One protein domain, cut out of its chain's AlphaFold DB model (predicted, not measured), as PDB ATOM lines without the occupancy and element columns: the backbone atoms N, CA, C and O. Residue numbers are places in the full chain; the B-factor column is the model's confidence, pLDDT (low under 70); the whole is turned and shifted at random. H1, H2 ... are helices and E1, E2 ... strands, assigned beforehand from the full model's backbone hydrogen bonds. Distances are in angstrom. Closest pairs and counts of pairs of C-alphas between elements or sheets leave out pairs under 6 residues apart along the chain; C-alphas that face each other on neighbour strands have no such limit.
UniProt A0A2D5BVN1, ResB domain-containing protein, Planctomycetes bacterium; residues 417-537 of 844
ATOM      1  N   GLU A 417      30.793 -34.409   6.009       46.56
ATOM      2  CA  GLU A 417      31.109 -35.812   5.732       46.56
ATOM      3  C   GLU A 417      30.886 -36.271   4.279       46.56
ATOM      4  O   GLU A 417      29.775 -36.368   3.769       46.56
ATOM      5  N   ILE A 418      32.013 -36.551   3.616       51.19
ATOM      6  CA  ILE A 418      32.085 -37.070   2.246       51.19
ATOM      7  C   ILE A 418      31.396 -38.440   2.193       51.19
ATOM      8  O   ILE A 418      31.554 -39.254   3.104       51.19
ATOM      9  N   ASP A 419      30.644 -38.668   1.118       54.25
ATOM     10  CA  ASP A 419      29.950 -39.914   0.777       54.25
ATOM     11  C   ASP A 419      28.945 -40.461   1.816       54.25
ATOM     12  O   ASP A 419      28.520 -41.613   1.723       54.25
ATOM     13  N   VAL A 420      28.486 -39.659   2.783       61.88
ATOM     14  CA  VAL A 420      27.515 -40.135   3.782       61.88
ATOM     15  C   VAL A 420      26.119 -40.310   3.186       61.88
ATOM     16  O   VAL A 420      25.477 -39.367   2.722       61.88
ATOM     17  N   GLY A 421      25.613 -41.540   3.267       74.44
ATOM     18  CA  GLY A 421      24.247 -41.887   2.895       74.44
ATOM     19  C   GLY A 421      23.455 -42.407   4.087       74.44
ATOM     20  O   GLY A 421      23.994 -43.084   4.957       74.44
ATOM     21  N   THR A 422      22.162 -42.112   4.139       81.88
ATOM     22  CA  THR A 422      21.261 -42.599   5.184       81.88
ATOM     23  C   THR A 422      20.200 -43.493   4.561       81.88
ATOM     24  O   THR A 422      19.459 -43.072   3.676       81.88
ATOM     25  N   ILE A 423      20.122 -44.742   5.018       86.38
ATOM     26  CA  ILE A 423      19.014 -45.623   4.656       86.38
ATOM     27  C   ILE A 423      17.849 -45.365   5.613       86.38
ATOM     28  O   ILE A 423      18.040 -45.255   6.829       86.38
ATOM     29  N   VAL A 424      16.645 -45.261   5.059       88.06
ATOM     30  CA  VAL A 424      15.414 -45.009   5.810       88.06
ATOM     31  C   VAL A 424      14.403 -46.080   5.433       88.06
ATOM     32  O   VAL A 424      14.029 -46.214   4.270       88.06
ATOM     33  N   VAL A 425      13.963 -46.866   6.411       89.50
ATOM     34  CA  VAL A 425      12.906 -47.864   6.228       89.50
ATOM     35  C   VAL A 425      11.606 -47.286   6.763       89.50
ATOM     36  O   VAL A 425      11.549 -46.881   7.926       89.50
ATOM     37  N   THR A 426      10.560 -47.284   5.940       90.88
ATOM     38  CA  THR A 426       9.203 -46.889   6.344       90.88
ATOM     39  C   THR A 426       8.224 -48.052   6.194       90.88
ATOM     40  O   THR A 426       8.506 -49.018   5.479       90.88
ATOM     41  N   ASP A 427       7.063 -47.963   6.843       89.19
ATOM     42  CA  ASP A 427       5.906 -48.803   6.504       89.19
ATOM     43  C   ASP A 427       5.221 -48.339   5.198       89.19
ATOM     44  O   ASP A 427       5.704 -47.436   4.500       89.19
ATOM     45  N   ALA A 428       4.123 -49.005   4.829       84.50
ATOM     46  CA  ALA A 428       3.349 -48.724   3.621       84.50
ATOM     47  C   ALA A 428       2.658 -47.350   3.662       84.50
ATOM     48  O   ALA A 428       2.413 -46.756   2.612       84.50
ATOM     49  N   GLU A 429       2.386 -46.841   4.863       84.38
ATOM     50  CA  GLU A 429       1.819 -45.527   5.153       84.38
ATOM     51  C   GLU A 429       2.886 -44.411   5.211       84.38
ATOM     52  O   GLU A 429       2.543 -43.236   5.349       84.38
ATOM     53  N   GLY A 430       4.173 -44.753   5.069       82.12
ATOM     54  CA  GLY A 430       5.290 -43.805   5.012       82.12
ATOM     55  C   GLY A 430       5.857 -43.389   6.373       82.12
ATOM     56  O   GLY A 430       6.683 -42.480   6.438       82.12
ATOM     57  N   LYS A 431       5.462 -44.042   7.469       88.81
ATOM     58  CA  LYS A 431       6.008 -43.780   8.803       88.81
ATOM     59  C   LYS A 431       7.385 -44.429   8.947       88.81
ATOM     60  O   LYS A 431       7.557 -45.618   8.692       88.81
ATOM     61  N   GLU A 432       8.358 -43.649   9.405       91.50
ATOM     62  CA  GLU A 432       9.729 -44.104   9.659       91.50
ATOM     63  C   GLU A 432       9.782 -45.175  10.764       91.50
ATOM     64  O   GLU A 432       9.288 -44.978  11.878       91.50
ATOM     65  N   LEU A 433      10.381 -46.323  10.435       90.62
ATOM     66  CA  LEU A 433      10.615 -47.457  11.335       90.62
ATOM     67  C   LEU A 433      12.089 -47.565  11.738       90.62
ATOM     68  O   LEU A 433      12.397 -47.963  12.859       90.62
ATOM     69  N   LEU A 434      12.997 -47.232  10.817       89.19
ATOM     70  CA  LEU A 434      14.444 -47.288  11.007       89.19
ATOM     71  C   LEU A 434      15.115 -46.201  10.165       89.19
ATOM     72  O   LEU A 434      14.821 -46.073   8.980       89.19
ATOM     73  N   ARG A 435      16.079 -45.500  10.756       89.00
ATOM     74  CA  ARG A 435      16.990 -44.578  10.076       89.00
ATOM     75  C   ARG A 435      18.410 -44.927  10.493       89.00
ATOM     76  O   ARG A 435      18.720 -44.887  11.680       89.00
ATOM     77  N   GLN A 436      19.246 -45.299   9.529       84.62
ATOM     78  CA  GLN A 436      20.631 -45.695   9.771       84.62
ATOM     79  C   GLN A 436      21.553 -44.951   8.805       84.62
ATOM     80  O   GLN A 436      21.473 -45.119   7.587       84.62
ATOM     81  N   THR A 437      22.427 -44.116   9.358       78.94
ATOM     82  CA  THR A 437      23.453 -43.386   8.605       78.94
ATOM     83  C   THR A 437      24.670 -44.278   8.374       78.94
ATOM     84  O   THR A 437      25.032 -45.086   9.233       78.94
ATOM     85  N   LEU A 438      25.275 -44.145   7.195       75.44
ATOM     86  CA  LEU A 438      26.301 -45.026   6.648       75.44
ATOM     87  C   LEU A 438      27.473 -44.193   6.147       75.44
ATOM     88  O   LEU A 438      27.283 -43.211   5.430       75.44
ATOM     89  N   LYS A 439      28.684 -44.620   6.503       65.25
ATOM     90  CA  LYS A 439      29.944 -43.993   6.094       65.25
ATOM     91  C   LYS A 439      30.733 -44.938   5.195       65.25
ATOM     92  O   LYS A 439      31.636 -45.593   5.717       65.25
ATOM     93  N   PRO A 440      30.416 -45.050   3.891       55.94
ATOM     94  CA  PRO A 440      31.272 -45.774   2.956       55.94
ATOM     95  C   PRO A 440      32.716 -45.281   3.105       55.94
ATOM     96  O   PRO A 440      33.046 -44.145   2.782       55.94
ATOM     97  N   GLY A 441      33.577 -46.139   3.658       51.44
ATOM     98  CA  GLY A 441      35.004 -45.857   3.769       51.44
ATOM     99  C   GLY A 441      35.650 -45.660   2.396       51.44
ATOM    100  O   GLY A 441      35.089 -46.045   1.369       51.44
ATOM    101  N   ALA A 442      36.856 -45.092   2.372       45.09
ATOM    102  CA  ALA A 442      37.559 -44.831   1.120       45.09
ATOM    103  C   ALA A 442      37.704 -46.115   0.277       45.09
ATOM    104  O   ALA A 442      38.109 -47.167   0.782       45.09
ATOM    105  N   ARG A 443      37.380 -46.025  -1.017       45.22
ATOM    106  CA  ARG A 443      37.512 -47.138  -1.965       45.22
ATOM    107  C   ARG A 443      38.996 -47.512  -2.119       45.22
ATOM    108  O   ARG A 443      39.775 -46.638  -2.497       45.22
ATOM    109  N   PRO A 444      39.407 -48.774  -1.888       40.34
ATOM    110  CA  PRO A 444      40.774 -49.201  -2.171       40.34
ATOM    111  C   PRO A 444      41.091 -49.057  -3.665       40.34
ATOM    112  O   PRO A 444      40.297 -49.483  -4.511       40.34
ATOM    113  N   GLU A 445      42.250 -48.490  -4.001       38.72
ATOM    114  CA  GLU A 445      42.690 -48.408  -5.396       38.72
ATOM    115  C   GLU A 445      42.788 -49.809  -6.022       38.72
ATOM    116  O   GLU A 445      43.318 -50.750  -5.430       38.72
ATOM    117  N   GLY A 446      42.257 -49.955  -7.238       40.81
ATOM    118  CA  GLY A 446      42.365 -51.184  -8.028       40.81
ATOM    119  C   GLY A 446      41.385 -52.321  -7.696       40.81
ATOM    120  O   GLY A 446      41.438 -53.342  -8.380       40.81
ATOM    121  N   VAL A 447      40.471 -52.180  -6.722       36.28
ATOM    122  CA  VAL A 447      39.536 -53.266  -6.340       36.28
ATOM    123  C   VAL A 447      38.056 -52.870  -6.527       36.28
ATOM    124  O   VAL A 447      37.624 -51.823  -6.042       36.28
ATOM    125  N   PRO A 448      37.218 -53.706  -7.179       42.62
ATOM    126  CA  PRO A 448      35.775 -53.489  -7.306       42.62
ATOM    127  C   PRO A 448      34.986 -54.075  -6.115       42.62
ATOM    128  O   PRO A 448      33.961 -54.724  -6.310       42.62
ATOM    129  N   GLN A 449      35.468 -53.890  -4.883       41.88
ATOM    130  CA  GLN A 449      34.744 -54.287  -3.669       41.88
ATOM    131  C   GLN A 449      34.020 -53.091  -3.046       41.88
ATOM    132  O   GLN A 449      34.470 -51.951  -3.156       41.88
ATOM    133  N   ALA A 450      32.884 -53.373  -2.404       48.56
ATOM    134  CA  ALA A 450      32.150 -52.382  -1.633       48.56
ATOM    135  C   ALA A 450      33.008 -51.884  -0.450       48.56
ATOM    136  O   ALA A 450      33.787 -52.663   0.107       48.56
ATOM    137  N   PRO A 451      32.874 -50.609  -0.054       48.31
ATOM    138  CA  PRO A 451      33.580 -50.071   1.100       48.31
ATOM    139  C   PRO A 451      33.181 -50.790   2.397       48.31
ATOM    140  O   PRO A 451      32.036 -51.212   2.568       48.31
ATOM    141  N   ALA A 452      34.131 -50.902   3.329       45.19
ATOM    142  CA  ALA A 452      34.070 -51.774   4.509       45.19
ATOM    143  C   ALA A 452      33.071 -51.360   5.620       45.19
ATOM    144  O   ALA A 452      33.219 -51.785   6.759       45.19
ATOM    145  N   SER A 453      32.075 -50.522   5.318       56.00
ATOM    146  CA  SER A 453      31.109 -49.975   6.289       56.00
ATOM    147  C   SER A 453      29.689 -50.529   6.143       56.00
ATOM    148  O   SER A 453      28.767 -50.028   6.781       56.00
ATOM    149  N   ILE A 454      29.455 -51.476   5.229       64.50
ATOM    150  CA  ILE A 454      28.097 -51.974   4.972       64.50
ATOM    151  C   ILE A 454      27.676 -53.089   5.943       64.50
ATOM    152  O   ILE A 454      26.493 -53.413   6.031       64.50
ATOM    153  N   ASP A 455      28.622 -53.645   6.704       64.25
ATOM    154  CA  ASP A 455      28.344 -54.639   7.746       64.25
ATOM    155  C   ASP A 455      27.595 -54.036   8.954       64.25
ATOM    156  O   ASP A 455      26.845 -54.750   9.621       64.25
ATOM    157  N   ASP A 456      27.676 -52.713   9.159       64.06
ATOM    158  CA  ASP A 456      26.914 -51.965  10.177       64.06
ATOM    159  C   ASP A 456      25.382 -52.008   9.954       64.06
ATOM    160  O   ASP A 456      24.605 -51.603  10.817       64.06
ATOM    161  N   LEU A 457      24.921 -52.514   8.802       73.31
ATOM    162  CA  LEU A 457      23.502 -52.642   8.452       73.31
ATOM    163  C   LEU A 457      22.836 -53.949   8.885       73.31
ATOM    164  O   LEU A 457      21.697 -54.183   8.485       73.31
ATOM    165  N   ASP A 458      23.496 -54.811   9.659       85.31
ATOM    166  CA  ASP A 458      22.928 -56.085  10.128       85.31
ATOM    167  C   ASP A 458      21.950 -55.906  11.317       85.31
ATOM    168  O   ASP A 458      22.134 -56.459  12.407       85.31
ATOM    169  N   VAL A 459      20.890 -55.115  11.111       88.06
ATOM    170  CA  VAL A 459      19.984 -54.588  12.149       88.06
ATOM    171  C   VAL A 459      18.542 -55.103  12.037       88.06
ATOM    172  O   VAL A 459      18.001 -55.314  10.951       88.06
ATOM    173  N   ALA A 460      17.877 -55.290  13.178       89.31
ATOM    174  CA  ALA A 460      16.446 -55.607  13.224       89.31
ATOM    175  C   ALA A 460      15.606 -54.347  12.957       89.31
ATOM    176  O   ALA A 460      15.871 -53.305  13.554       89.31
ATOM    177  N   ILE A 461      14.580 -54.438  12.104       89.56
ATOM    178  CA  ILE A 461      13.680 -53.313  11.804       89.56
ATOM    179  C   ILE A 461      12.647 -53.194  12.943       89.56
ATOM    180  O   ILE A 461      11.831 -54.114  13.112       89.56
ATOM    181  N   PRO A 462      12.649 -52.095  13.729       87.62
ATOM    182  CA  PRO A 462      11.770 -51.926  14.884       87.62
ATOM    183  C   PRO A 462      10.285 -52.111  14.551       87.62
ATOM    184  O   PRO A 462       9.797 -51.669  13.515       87.62
ATOM    185  N   GLY A 463       9.555 -52.780  15.447       83.19
ATOM    186  CA  GLY A 463       8.128 -53.074  15.262       83.19
ATOM    187  C   GLY A 463       7.819 -54.231  14.301       83.19
ATOM    188  O   GLY A 463       6.647 -54.547  14.109       83.19
ATOM    189  N   THR A 464       8.829 -54.897  13.732       86.94
ATOM    190  CA  THR A 464       8.651 -56.010  12.783       86.94
ATOM    191  C   THR A 464       9.409 -57.272  13.216       86.94
ATOM    192  O   THR A 464      10.204 -57.248  14.155       86.94
ATOM    193  N   LYS A 465       9.188 -58.389  12.510       87.44
ATOM    194  CA  LYS A 465      10.015 -59.609  12.604       87.44
ATOM    195  C   LYS A 465      11.133 -59.662  11.549       87.44
ATOM    196  O   LYS A 465      11.712 -60.724  11.333       87.44
ATOM    197  N   VAL A 466      11.392 -58.553  10.858       90.56
ATOM    198  CA  VAL A 466      12.304 -58.495   9.712       90.56
ATOM    199  C   VAL A 466      13.649 -57.927  10.154       90.56
ATOM    200  O   VAL A 466      13.720 -56.880  10.797       90.56
ATOM    201  N   LYS A 467      14.730 -58.611   9.786       91.44
ATOM    202  CA  LYS A 467      16.102 -58.133   9.923       91.44
ATOM    203  C   LYS A 467      16.619 -57.697   8.558       91.44
ATOM    204  O   LYS A 467      16.515 -58.448   7.586       91.44
ATOM    205  N   MET A 468      17.161 -56.490   8.490       90.31
ATOM    206  CA  MET A 468      17.879 -55.991   7.326       90.31
ATOM    207  C   MET A 468      19.363 -56.339   7.463       90.31
ATOM    208  O   MET A 468      19.885 -56.391   8.573       90.31
ATOM    209  N   LYS A 469      20.033 -56.578   6.337       88.50
ATOM    210  CA  LYS A 469      21.488 -56.699   6.253       88.50
ATOM    211  C   LYS A 469      22.009 -56.016   4.992       88.50
ATOM    212  O   LYS A 469      21.441 -56.196   3.914       88.50
ATOM    213  N   GLY A 470      23.097 -55.261   5.111       83.19
ATOM    214  CA  GLY A 470      23.810 -54.683   3.973       83.19
ATOM    215  C   GLY A 470      24.382 -55.751   3.036       83.19
ATOM    216  O   GLY A 470      24.889 -56.771   3.497       83.19
ATOM    217  N   LEU A 471      24.284 -55.539   1.719       78.88
ATOM    218  CA  LEU A 471      24.823 -56.455   0.706       78.88
ATOM    219  C   LEU A 471      25.892 -55.799  -0.176       78.88
ATOM    220  O   LEU A 471      26.960 -56.374  -0.360       78.88
ATOM    221  N   ALA A 472      25.606 -54.625  -0.745       72.25
ATOM    222  CA  ALA A 472      26.569 -53.870  -1.546       72.25
ATOM    223  C   ALA A 472      26.221 -52.376  -1.591       72.25
ATOM    224  O   ALA A 472      25.050 -52.007  -1.552       72.25
ATOM    225  N   TRP A 473      27.243 -51.533  -1.711       73.81
ATOM    226  CA  TRP A 473      27.119 -50.099  -1.959       73.81
ATOM    227  C   TRP A 473      27.723 -49.778  -3.323       73.81
ATOM    228  O   TRP A 473      28.787 -50.299  -3.665       73.81
ATOM    229  N   PHE A 474      27.068 -48.898  -4.071       68.88
ATOM    230  CA  PHE A 474      27.507 -48.432  -5.378       68.88
ATOM    231  C   PHE A 474      27.618 -46.914  -5.358       68.88
ATOM    232  O   PHE A 474      26.642 -46.227  -5.070       68.88
ATOM    233  N   ASP A 475      28.798 -46.402  -5.708       60.91
ATOM    234  CA  ASP A 475      29.014 -44.979  -5.963       60.91
ATOM    235  C   ASP A 475      28.332 -44.545  -7.269       60.91
ATOM    236  O   ASP A 475      27.764 -43.462  -7.328       60.91
ATOM    237  N   ASN A 476      28.342 -45.411  -8.294       61.16
ATOM    238  CA  ASN A 476      27.621 -45.213  -9.552       61.16
ATOM    239  C   ASN A 476      26.858 -46.473  -9.989       61.16
ATOM    240  O   ASN A 476      27.456 -47.457 -10.433       61.16
ATOM    241  N   PHE A 477      25.533 -46.441  -9.904       61.91
ATOM    242  CA  PHE A 477      24.631 -47.524 -10.274       61.91
ATOM    243  C   PHE A 477      24.011 -47.266 -11.651       61.91
ATOM    244  O   PHE A 477      22.960 -46.642 -11.797       61.91
ATOM    245  N   ALA A 478      24.676 -47.762 -12.694       54.66
ATOM    246  CA  ALA A 478      24.203 -47.632 -14.065       54.66
ATOM    247  C   ALA A 478      23.152 -48.703 -14.411       54.66
ATOM    248  O   ALA A 478      23.478 -49.869 -14.651       54.66
ATOM    249  N   ILE A 479      21.888 -48.294 -14.522       53.25
ATOM    250  CA  ILE A 479      20.860 -49.074 -15.225       53.25
ATOM    251  C   ILE A 479      21.126 -48.946 -16.736       53.25
ATOM    252  O   ILE A 479      21.492 -47.874 -17.216       53.25
ATOM    253  N   ARG A 480      21.006 -50.049 -17.495       41.12
ATOM    254  CA  ARG A 480      21.397 -50.139 -18.922       41.12
ATOM    255  C   ARG A 480      20.456 -49.367 -19.873       41.12
ATOM    256  O   ARG A 480      19.835 -49.966 -20.746       41.12
ATOM    257  N   SER A 481      20.394 -48.042 -19.747       35.84
ATOM    258  CA  SER A 481      19.760 -47.142 -20.720       35.84
ATOM    259  C   SER A 481      20.214 -45.682 -20.543       35.84
ATOM    260  O   SER A 481      19.659 -44.951 -19.730       35.84
ATOM    261  N   GLY A 482      21.185 -45.244 -21.351       43.72
ATOM    262  CA  GLY A 482      21.297 -43.844 -21.795       43.72
ATOM    263  C   GLY A 482      21.569 -42.743 -20.761       43.72
ATOM    264  O   GLY A 482      21.199 -41.605 -21.028       43.72
ATOM    265  N   MET A 483      22.186 -43.032 -19.610       42.28
ATOM    266  CA  MET A 483      22.520 -41.982 -18.637       42.28
ATOM    267  C   MET A 483      23.825 -41.254 -18.984       42.28
ATOM    268  O   MET A 483      24.813 -41.859 -19.399       42.28
ATOM    269  N   ASP A 484      23.777 -39.938 -18.810       38.22
ATOM    270  CA  ASP A 484      24.838 -38.973 -19.081       38.22
ATOM    271  C   ASP A 484      25.979 -39.106 -18.055       38.22
ATOM    272  O   ASP A 484      25.731 -39.254 -16.859       38.22
ATOM    273  N   MET A 485      27.225 -39.087 -18.531       41.12
ATOM    274  CA  MET A 485      28.443 -39.276 -17.725       41.12
ATOM    275  C   MET A 485      29.326 -38.016 -17.714       41.12
ATOM    276  O   MET A 485      30.524 -38.104 -17.440       41.12
ATOM    277  N   THR A 486      28.749 -36.852 -18.038       37.75
ATOM    278  CA  THR A 486      29.441 -35.556 -18.029       37.75
ATOM    279  C   THR A 486      30.092 -35.279 -16.658       37.75
ATOM    280  O   THR A 486      29.440 -35.467 -15.623       37.75
ATOM    281  N   PRO A 487      31.374 -34.851 -16.611       30.58
ATOM    282  CA  PRO A 487      32.058 -34.526 -15.360       30.58
ATOM    283  C   PRO A 487      31.295 -33.483 -14.533       30.58
ATOM    284  O   PRO A 487      30.806 -32.500 -15.075       30.58
ATOM    285  N   GLY A 488      31.212 -33.690 -13.217       39.00
ATOM    286  CA  GLY A 488      30.535 -32.776 -12.284       39.00
ATOM    287  C   GLY A 488      29.101 -33.169 -11.906       39.00
ATOM    288  O   GLY A 488      28.613 -32.722 -10.871       39.00
ATOM    289  N   LEU A 489      28.440 -34.062 -12.652       44.41
ATOM    290  CA  LEU A 489      27.158 -34.633 -12.220       44.41
ATOM    291  C   LEU A 489      27.364 -35.731 -11.156       44.41
ATOM    292  O   LEU A 489      28.334 -36.495 -11.230       44.41
ATOM    293  N   PRO A 490      26.456 -35.864 -10.169       47.34
ATOM    294  CA  PRO A 490      26.527 -36.954  -9.211       47.34
ATOM    295  C   PRO A 490      26.282 -38.287  -9.924       47.34
ATOM    296  O   PRO A 490      25.229 -38.522 -10.517       47.34
ATOM    297  N   ARG A 491      27.261 -39.187  -9.799       58.16
ATOM    298  CA  ARG A 491      27.096 -40.632 -10.009       58.16
ATOM    299  C   ARG A 491      25.846 -41.107  -9.260       58.16
ATOM    300  O   ARG A 491      25.601 -40.586  -8.180       58.16
ATOM    301  N   PHE A 492      25.073 -42.056  -9.800       66.69
ATOM    302  CA  PHE A 492      23.807 -42.514  -9.195       66.69
ATOM    303  C   PHE A 492      24.071 -43.462  -8.015       66.69
ATOM    304  O   PHE A 492      24.318 -44.643  -8.257       66.69
ATOM    305  N   PRO A 493      24.023 -43.027  -6.749       74.69
ATOM    306  CA  PRO A 493      24.456 -43.866  -5.649       74.69
ATOM    307  C   PRO A 493      23.313 -44.811  -5.273       74.69
ATOM    308  O   PRO A 493      22.138 -44.429  -5.270       74.69
ATOM    309  N   ALA A 494      23.643 -46.059  -4.967       79.94
ATOM    310  CA  ALA A 494      22.647 -47.071  -4.642       79.94
ATOM    311  C   ALA A 494      23.148 -48.013  -3.560       79.94
ATOM    312  O   ALA A 494      24.328 -48.372  -3.524       79.94
ATOM    313  N   ILE A 495      22.226 -48.490  -2.731       82.06
ATOM    314  CA  ILE A 495      22.513 -49.508  -1.730       82.06
ATOM    315  C   ILE A 495      21.644 -50.741  -1.942       82.06
ATOM    316  O   ILE A 495      20.428 -50.663  -2.108       82.06
ATOM    317  N   MET A 496      22.286 -51.904  -1.939       85.00
ATOM    318  CA  MET A 496      21.619 -53.195  -1.920       85.00
ATOM    319  C   MET A 496      21.584 -53.742  -0.499       85.00
ATOM    320  O   MET A 496      22.614 -53.810   0.177       85.00
ATOM    321  N   VAL A 497      20.405 -54.190  -0.080       88.06
ATOM    322  CA  VAL A 497      20.161 -54.825   1.219       88.06
ATOM    323  C   VAL A 497      19.420 -56.145   1.045       88.06
ATOM    324  O   VAL A 497      18.729 -56.362   0.048       88.06
ATOM    325  N   THR A 498      19.551 -57.030   2.027       89.94
ATOM    326  CA  THR A 498      18.742 -58.245   2.160       89.94
ATOM    327  C   THR A 498      17.814 -58.085   3.359       89.94
ATOM    328  O   THR A 498      18.267 -57.759   4.453       89.94
ATOM    329  N   LEU A 499      16.517 -58.295   3.153       91.25
ATOM    330  CA  LEU A 499      15.500 -58.404   4.194       91.25
ATOM    331  C   LEU A 499      15.279 -59.887   4.491       91.25
ATOM    332  O   LEU A 499      15.040 -60.667   3.574       91.25
ATOM    333  N   SER A 500      15.353 -60.273   5.760       91.06
ATOM    334  CA  SER A 500      15.249 -61.660   6.228       91.06
ATOM    335  C   SER A 500      14.238 -61.754   7.372       91.06
ATOM    336  O   SER A 500      14.173 -60.868   8.221       91.06
ATOM    337  N   GLY A 501      13.405 -62.794   7.387       90.12
ATOM    338  CA  GLY A 501      12.284 -62.889   8.324       90.12
ATOM    339  C   GLY A 501      11.356 -64.069   8.038       90.12
ATOM    340  O   GLY A 501      11.728 -65.029   7.361       90.12
ATOM    341  N   ASP A 502      10.124 -63.993   8.541       87.00
ATOM    342  CA  ASP A 502       9.124 -65.066   8.460       87.00
ATOM    343  C   ASP A 502       8.591 -65.348   7.044       87.00
ATOM    344  O   ASP A 502       8.085 -66.441   6.795       87.00
ATOM    345  N   LYS A 503       8.761 -64.412   6.102       86.12
ATOM    346  CA  LYS A 503       8.411 -64.580   4.679       86.12
ATOM    347  C   LYS A 503       9.613 -64.977   3.793       86.12
ATOM    348  O   LYS A 503       9.489 -64.963   2.571       86.12
ATOM    349  N   GLY A 504      10.759 -65.343   4.384       87.50
ATOM    350  CA  GLY A 504      11.991 -65.734   3.676       87.50
ATOM    351  C   GLY A 504      13.009 -64.596   3.516       87.50
ATOM    352  O   GLY A 504      12.945 -63.597   4.236       87.50
ATOM    353  N   GLU A 505      13.955 -64.744   2.584       88.88
ATOM    354  CA  GLU A 505      14.921 -63.692   2.227       88.88
ATOM    355  C   GLU A 505      14.538 -62.981   0.920       88.88
ATOM    356  O   GLU A 505      14.209 -63.617  -0.080       88.88
ATOM    357  N   GLU A 506      14.628 -61.651   0.913       89.81
ATOM    358  CA  GLU A 506      14.372 -60.782  -0.239       89.81
ATOM    359  C   GLU A 506      15.521 -59.781  -0.392       89.81
ATOM    360  O   GLU A 506      15.912 -59.133   0.576       89.81
ATOM    361  N   ARG A 507      16.048 -59.601  -1.607       88.56
ATOM    362  CA  ARG A 507      17.025 -58.539  -1.901       88.56
ATOM    363  C   ARG A 507      16.326 -57.306  -2.453       88.56
ATOM    364  O   ARG A 507      15.446 -57.437  -3.300       88.56
ATOM    365  N   ARG A 508      16.767 -56.122  -2.030       86.62
ATOM    366  CA  ARG A 508      16.288 -54.821  -2.517       86.62
ATOM    367  C   ARG A 508      17.431 -53.908  -2.901       86.62
ATOM    368  O   ARG A 508      18.504 -53.994  -2.308       86.62
ATOM    369  N   THR A 509      17.151 -53.003  -3.831       86.50
ATOM    370  CA  THR A 509      18.045 -51.912  -4.227       86.50
ATOM    371  C   THR A 509      17.348 -50.587  -3.945       86.50
ATOM    372  O   THR A 509      16.349 -50.263  -4.590       86.50
ATOM    373  N   ALA A 510      17.871 -49.831  -2.987       87.12
ATOM    374  CA  ALA A 510      17.436 -48.478  -2.683       87.12
ATOM    375  C   ALA A 510      18.318 -47.486  -3.461       87.12
ATOM    376  O   ALA A 510      19.539 -47.460  -3.293       87.12
ATOM    377  N   LEU A 511      17.700 -46.728  -4.366       82.06
ATOM    378  CA  LEU A 511      18.346 -45.781  -5.277       82.06
ATOM    379  C   LEU A 511      18.214 -44.363  -4.718       82.06
ATOM    380  O   LEU A 511      17.107 -43.937  -4.383       82.06
ATOM    381  N   ALA A 512      19.309 -43.606  -4.670       77.50
ATOM    382  CA  ALA A 512      19.222 -42.183  -4.366       77.50
ATOM    383  C   ALA A 512      18.731 -41.386  -5.588       77.50
ATOM    384  O   ALA A 512      18.852 -41.814  -6.737       77.50
ATOM    385  N   TYR A 513      18.131 -40.225  -5.315       71.75
ATOM    386  CA  TYR A 513      17.486 -39.299  -6.264       71.75
ATOM    387  C   TYR A 513      16.277 -39.835  -7.058       71.75
ATOM    388  O   TYR A 513      15.457 -39.030  -7.491       71.75
ATOM    389  N   VAL A 514      16.116 -41.155  -7.213       74.00
ATOM    390  CA  VAL A 514      14.968 -41.804  -7.881       74.00
ATOM    391  C   VAL A 514      14.269 -42.850  -6.984       74.00
ATOM    392  O   VAL A 514      14.103 -44.002  -7.392       74.00
ATOM    393  N   PRO A 515      13.818 -42.486  -5.762       74.75
ATOM    394  CA  PRO A 515      13.225 -43.437  -4.808       74.75
ATOM    395  C   PRO A 515      11.979 -44.152  -5.358       74.75
ATOM    396  O   PRO A 515      11.751 -45.324  -5.064       74.75
ATOM    397  N   SER A 516      11.234 -43.509  -6.265       75.88
ATOM    398  CA  SER A 516      10.076 -44.097  -6.953       75.88
ATOM    399  C   SER A 516      10.384 -45.395  -7.714       75.88
ATOM    400  O   SER A 516       9.478 -46.198  -7.934       75.88
ATOM    401  N   TRP A 517      11.641 -45.634  -8.105       78.06
ATOM    402  CA  TRP A 517      12.065 -46.887  -8.743       78.06
ATOM    403  C   TRP A 517      12.297 -48.008  -7.722       78.06
ATOM    404  O   TRP A 517      12.057 -49.174  -8.033       78.06
ATOM    405  N   SER A 518      12.704 -47.664  -6.499       81.19
ATOM    406  CA  SER A 518      12.837 -48.598  -5.371       81.19
ATOM    407  C   SER A 518      11.487 -48.963  -4.743       81.19
ATOM    408  O   SER A 518      11.330 -50.069  -4.226       81.19
ATOM    409  N   ASP A 519      10.499 -48.072  -4.853       81.19
ATOM    410  CA  ASP A 519       9.138 -48.266  -4.337       81.19
ATOM    411  C   ASP A 519       8.157 -48.871  -5.357       81.19
ATOM    412  O   ASP A 519       7.004 -49.167  -5.023       81.19
ATOM    413  N   ALA A 520       8.588 -49.060  -6.608       80.62
ATOM    414  CA  ALA A 520       7.753 -49.602  -7.671       80.62
ATOM    415  C   ALA A 520       7.232 -51.015  -7.319       80.62
ATOM    416  O   ALA A 520       7.989 -51.836  -6.798       80.62
ATOM    417  N   PRO A 521       5.982 -51.391  -7.668       79.62
ATOM    418  CA  PRO A 521       5.434 -52.717  -7.350       79.62
ATOM    419  C   PRO A 521       6.244 -53.911  -7.887       79.62
ATOM    420  O   PRO A 521       6.121 -55.016  -7.359       79.62
ATOM    421  N   SER A 522       7.061 -53.695  -8.922       75.75
ATOM    422  CA  SER A 522       8.014 -54.657  -9.493       75.75
ATOM    423  C   SER A 522       9.301 -54.830  -8.673       75.75
ATOM    424  O   SER A 522       9.955 -55.860  -8.806       75.75
ATOM    425  N   ALA A 523       9.656 -53.860  -7.825       71.31
ATOM    426  CA  ALA A 523      10.799 -53.900  -6.912       71.31
ATOM    427  C   ALA A 523      10.447 -54.473  -5.519       71.31
ATOM    428  O   ALA A 523      11.340 -54.741  -4.716       71.31
ATOM    429  N   LEU A 524       9.154 -54.686  -5.230       82.69
ATOM    430  CA  LEU A 524       8.643 -55.140  -3.931       82.69
ATOM    431  C   LEU A 524       8.262 -56.635  -3.948       82.69
ATOM    432  O   LEU A 524       7.277 -57.035  -4.578       82.69
ATOM    433  N   GLY A 525       9.014 -57.456  -3.208       83.38
ATOM    434  CA  GLY A 525       8.876 -58.915  -3.132       83.38
ATOM    435  C   GLY A 525       7.957 -59.430  -2.015       83.38
ATOM    436  O   GLY A 525       6.740 -59.272  -2.071       83.38
ATOM    437  N   ALA A 526       8.524 -60.118  -1.023       85.62
ATOM    438  CA  ALA A 526       7.809 -60.741   0.093       85.62
ATOM    439  C   ALA A 526       7.373 -59.724   1.171       85.62
ATOM    440  O   ALA A 526       6.304 -59.860   1.774       85.62
ATOM    441  N   TYR A 527       8.164 -58.672   1.385       88.25
ATOM    442  CA  TYR A 527       7.969 -57.650   2.417       88.25
ATOM    443  C   TYR A 527       7.346 -56.362   1.856       88.25
ATOM    444  O   TYR A 527       7.852 -55.263   2.086       88.25
ATOM    445  N   LYS A 528       6.265 -56.472   1.070       86.69
ATOM    446  CA  LYS A 528       5.621 -55.325   0.381       86.69
ATOM    447  C   LYS A 528       5.092 -54.227   1.307       86.69
ATOM    448  O   LYS A 528       4.807 -53.130   0.839       86.69
ATOM    449  N   ASP A 529       4.998 -54.522   2.596       87.62
ATOM    450  CA  ASP A 529       4.526 -53.624   3.651       87.62
ATOM    451  C   ASP A 529       5.639 -52.676   4.151       87.62
ATOM    452  O   ASP A 529       5.379 -51.766   4.928       87.62
ATOM    453  N   LEU A 530       6.883 -52.879   3.695       89.88
ATOM    454  CA  LEU A 530       8.045 -52.033   3.977       89.88
ATOM    455  C   LEU A 530       8.491 -51.290   2.711       89.88
ATOM    456  O   LEU A 530       8.447 -51.851   1.609       89.88
ATOM    457  N   ARG A 531       8.989 -50.063   2.853       90.50
ATOM    458  CA  ARG A 531       9.746 -49.318   1.829       90.50
ATOM    459  C   ARG A 531      11.172 -49.117   2.326       90.50
ATOM    460  O   ARG A 531      11.390 -49.041   3.532       90.50
ATOM    461  N   VAL A 532      12.139 -49.076   1.413       89.00
ATOM    462  CA  VAL A 532      13.555 -48.876   1.753       89.00
ATOM    463  C   VAL A 532      14.072 -47.738   0.889       89.00
ATOM    464  O   VAL A 532      14.403 -47.936  -0.278       89.00
ATOM    465  N   HIS A 533      14.109 -46.551   1.479       87.69
ATOM    466  CA  HIS A 533      14.591 -45.328   0.855       87.69
ATOM    467  C   HIS A 533      16.072 -45.155   1.129       87.69
ATOM    468  O   HIS A 533      16.595 -45.600   2.156       87.69
ATOM    469  N   PHE A 534      16.741 -44.456   0.224       84.69
ATOM    470  CA  PHE A 534      18.147 -44.135   0.367       84.69
ATOM    471  C   PHE A 534      18.362 -42.641   0.125       84.69
ATOM    472  O   PHE A 534      18.307 -42.143  -0.999       84.69
ATOM    473  N   GLU A 535      18.545 -41.917   1.227       80.00
ATOM    474  CA  GLU A 535      18.828 -40.489   1.249       80.00
ATOM    475  C   GLU A 535      20.338 -40.284   1.086       80.00
ATOM    476  O   GLU A 535      21.130 -40.747   1.908       80.00
ATOM    477  N   TYR A 536      20.746 -39.572   0.038       73.00
ATOM    478  CA  TYR A 536      22.147 -39.242  -0.209       73.00
ATOM    479  C   TYR A 536      22.292 -37.758  -0.538       73.00
ATOM    480  O   TYR A 536      21.565 -37.225  -1.382       73.00
ATOM    481  N   LEU A 537      23.238 -37.101   0.132       65.94
ATOM    482  CA  LEU A 537      23.625 -35.719  -0.122       65.94
ATOM    483  C   LEU A 537      25.062 -35.730  -0.665       65.94
ATOM    484  O   LEU A 537      25.999 -35.945   0.100       65.94
TER     485      LEU A 537
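This is residues 417 to 537 of the 844 residues of the protein "ResB domain-containing protein" of Planctomycetes bacterium (UniProt A0A2D5BVN1). Two small twisted sheets, E2 E1 E6 and E3 E4 E5, are stacked face to face as a sandwich with their strands crossed at 39 degrees. The sheets come close along the E5 and E6 edges, where short H1 sits, while E2 and E3 stay apart at the opposite edges; a loop in the long link from E3 to E4 sticks out at residues 484 to 489. The printed part has 121 residues, with the named elements in the order E1 E2 E3 E4 E5 H1 E6; both sheets are antiparallel. The class is mostly strand, though under half of the residues, 49, are in named elements. The whole is compact, with a radius of gyration of the C-alphas of 14.5 A and spans of 42 by 29 by 24 A.

E1, residues 421 to 427, begins at C-alpha 421 (24.247, -41.887, 2.895) and is 19.9 A long. E2 is residues 432 to 438, 16.9 A. E3, residues 467 to 474, measures 21.4 A from C-alpha 467 at (16.102, -58.133, 9.923). E4, residues 494 to 501, is 22.9 A long, and E5, residues 504 to 511, 22.8 A. H1 is residues 515 to 518, 5.2 A. E6, residues 530 to 536, is 19.5 A long and ends at C-alpha 536 (22.147, -39.242, -0.209).

E1 and E2 form a hairpin at 166 degrees, with N 425 and O 434 2.8 A apart, within hydrogen-bond range. E1, the inner strand, is also antiparallel to E6, with N 424 and O 533 at 2.9 A. E3, E4 and E5 make a meander, each strand the antiparallel neighbour of the one before; N 469 and O 498 are 2.8 A apart, and N 499 and O 506 2.8 A. Residues 459 to 460 pair, antiparallel, with residues 467 to 468 of E3. Between the sheets, the closest C-alphas of E5 and E6 are those of Ala 510 and Phe 534, 5.4 A apart. E1 and E4 are near each other, while E2 and E3 are apart. H1 only grazes both sheets; its closest C-alpha to E5 is Ser 518, 5.3 A from Ala 510. H1 is too short for any O i to N i+4 pair; its one O i to N i+3 pair is within range.

The C-alphas farthest apart are those of Pro 487 and Asp 502, 45.0 A. The printed part has no cut. The links E2 to E3, with 28 residues, E3 to E4, with 19, and H1 to E6, with 11, are long. The mean pLDDT of the printed part is 72.3; residues 417 to 420, 439 to 456, 474 to 492 and 537 are under 70.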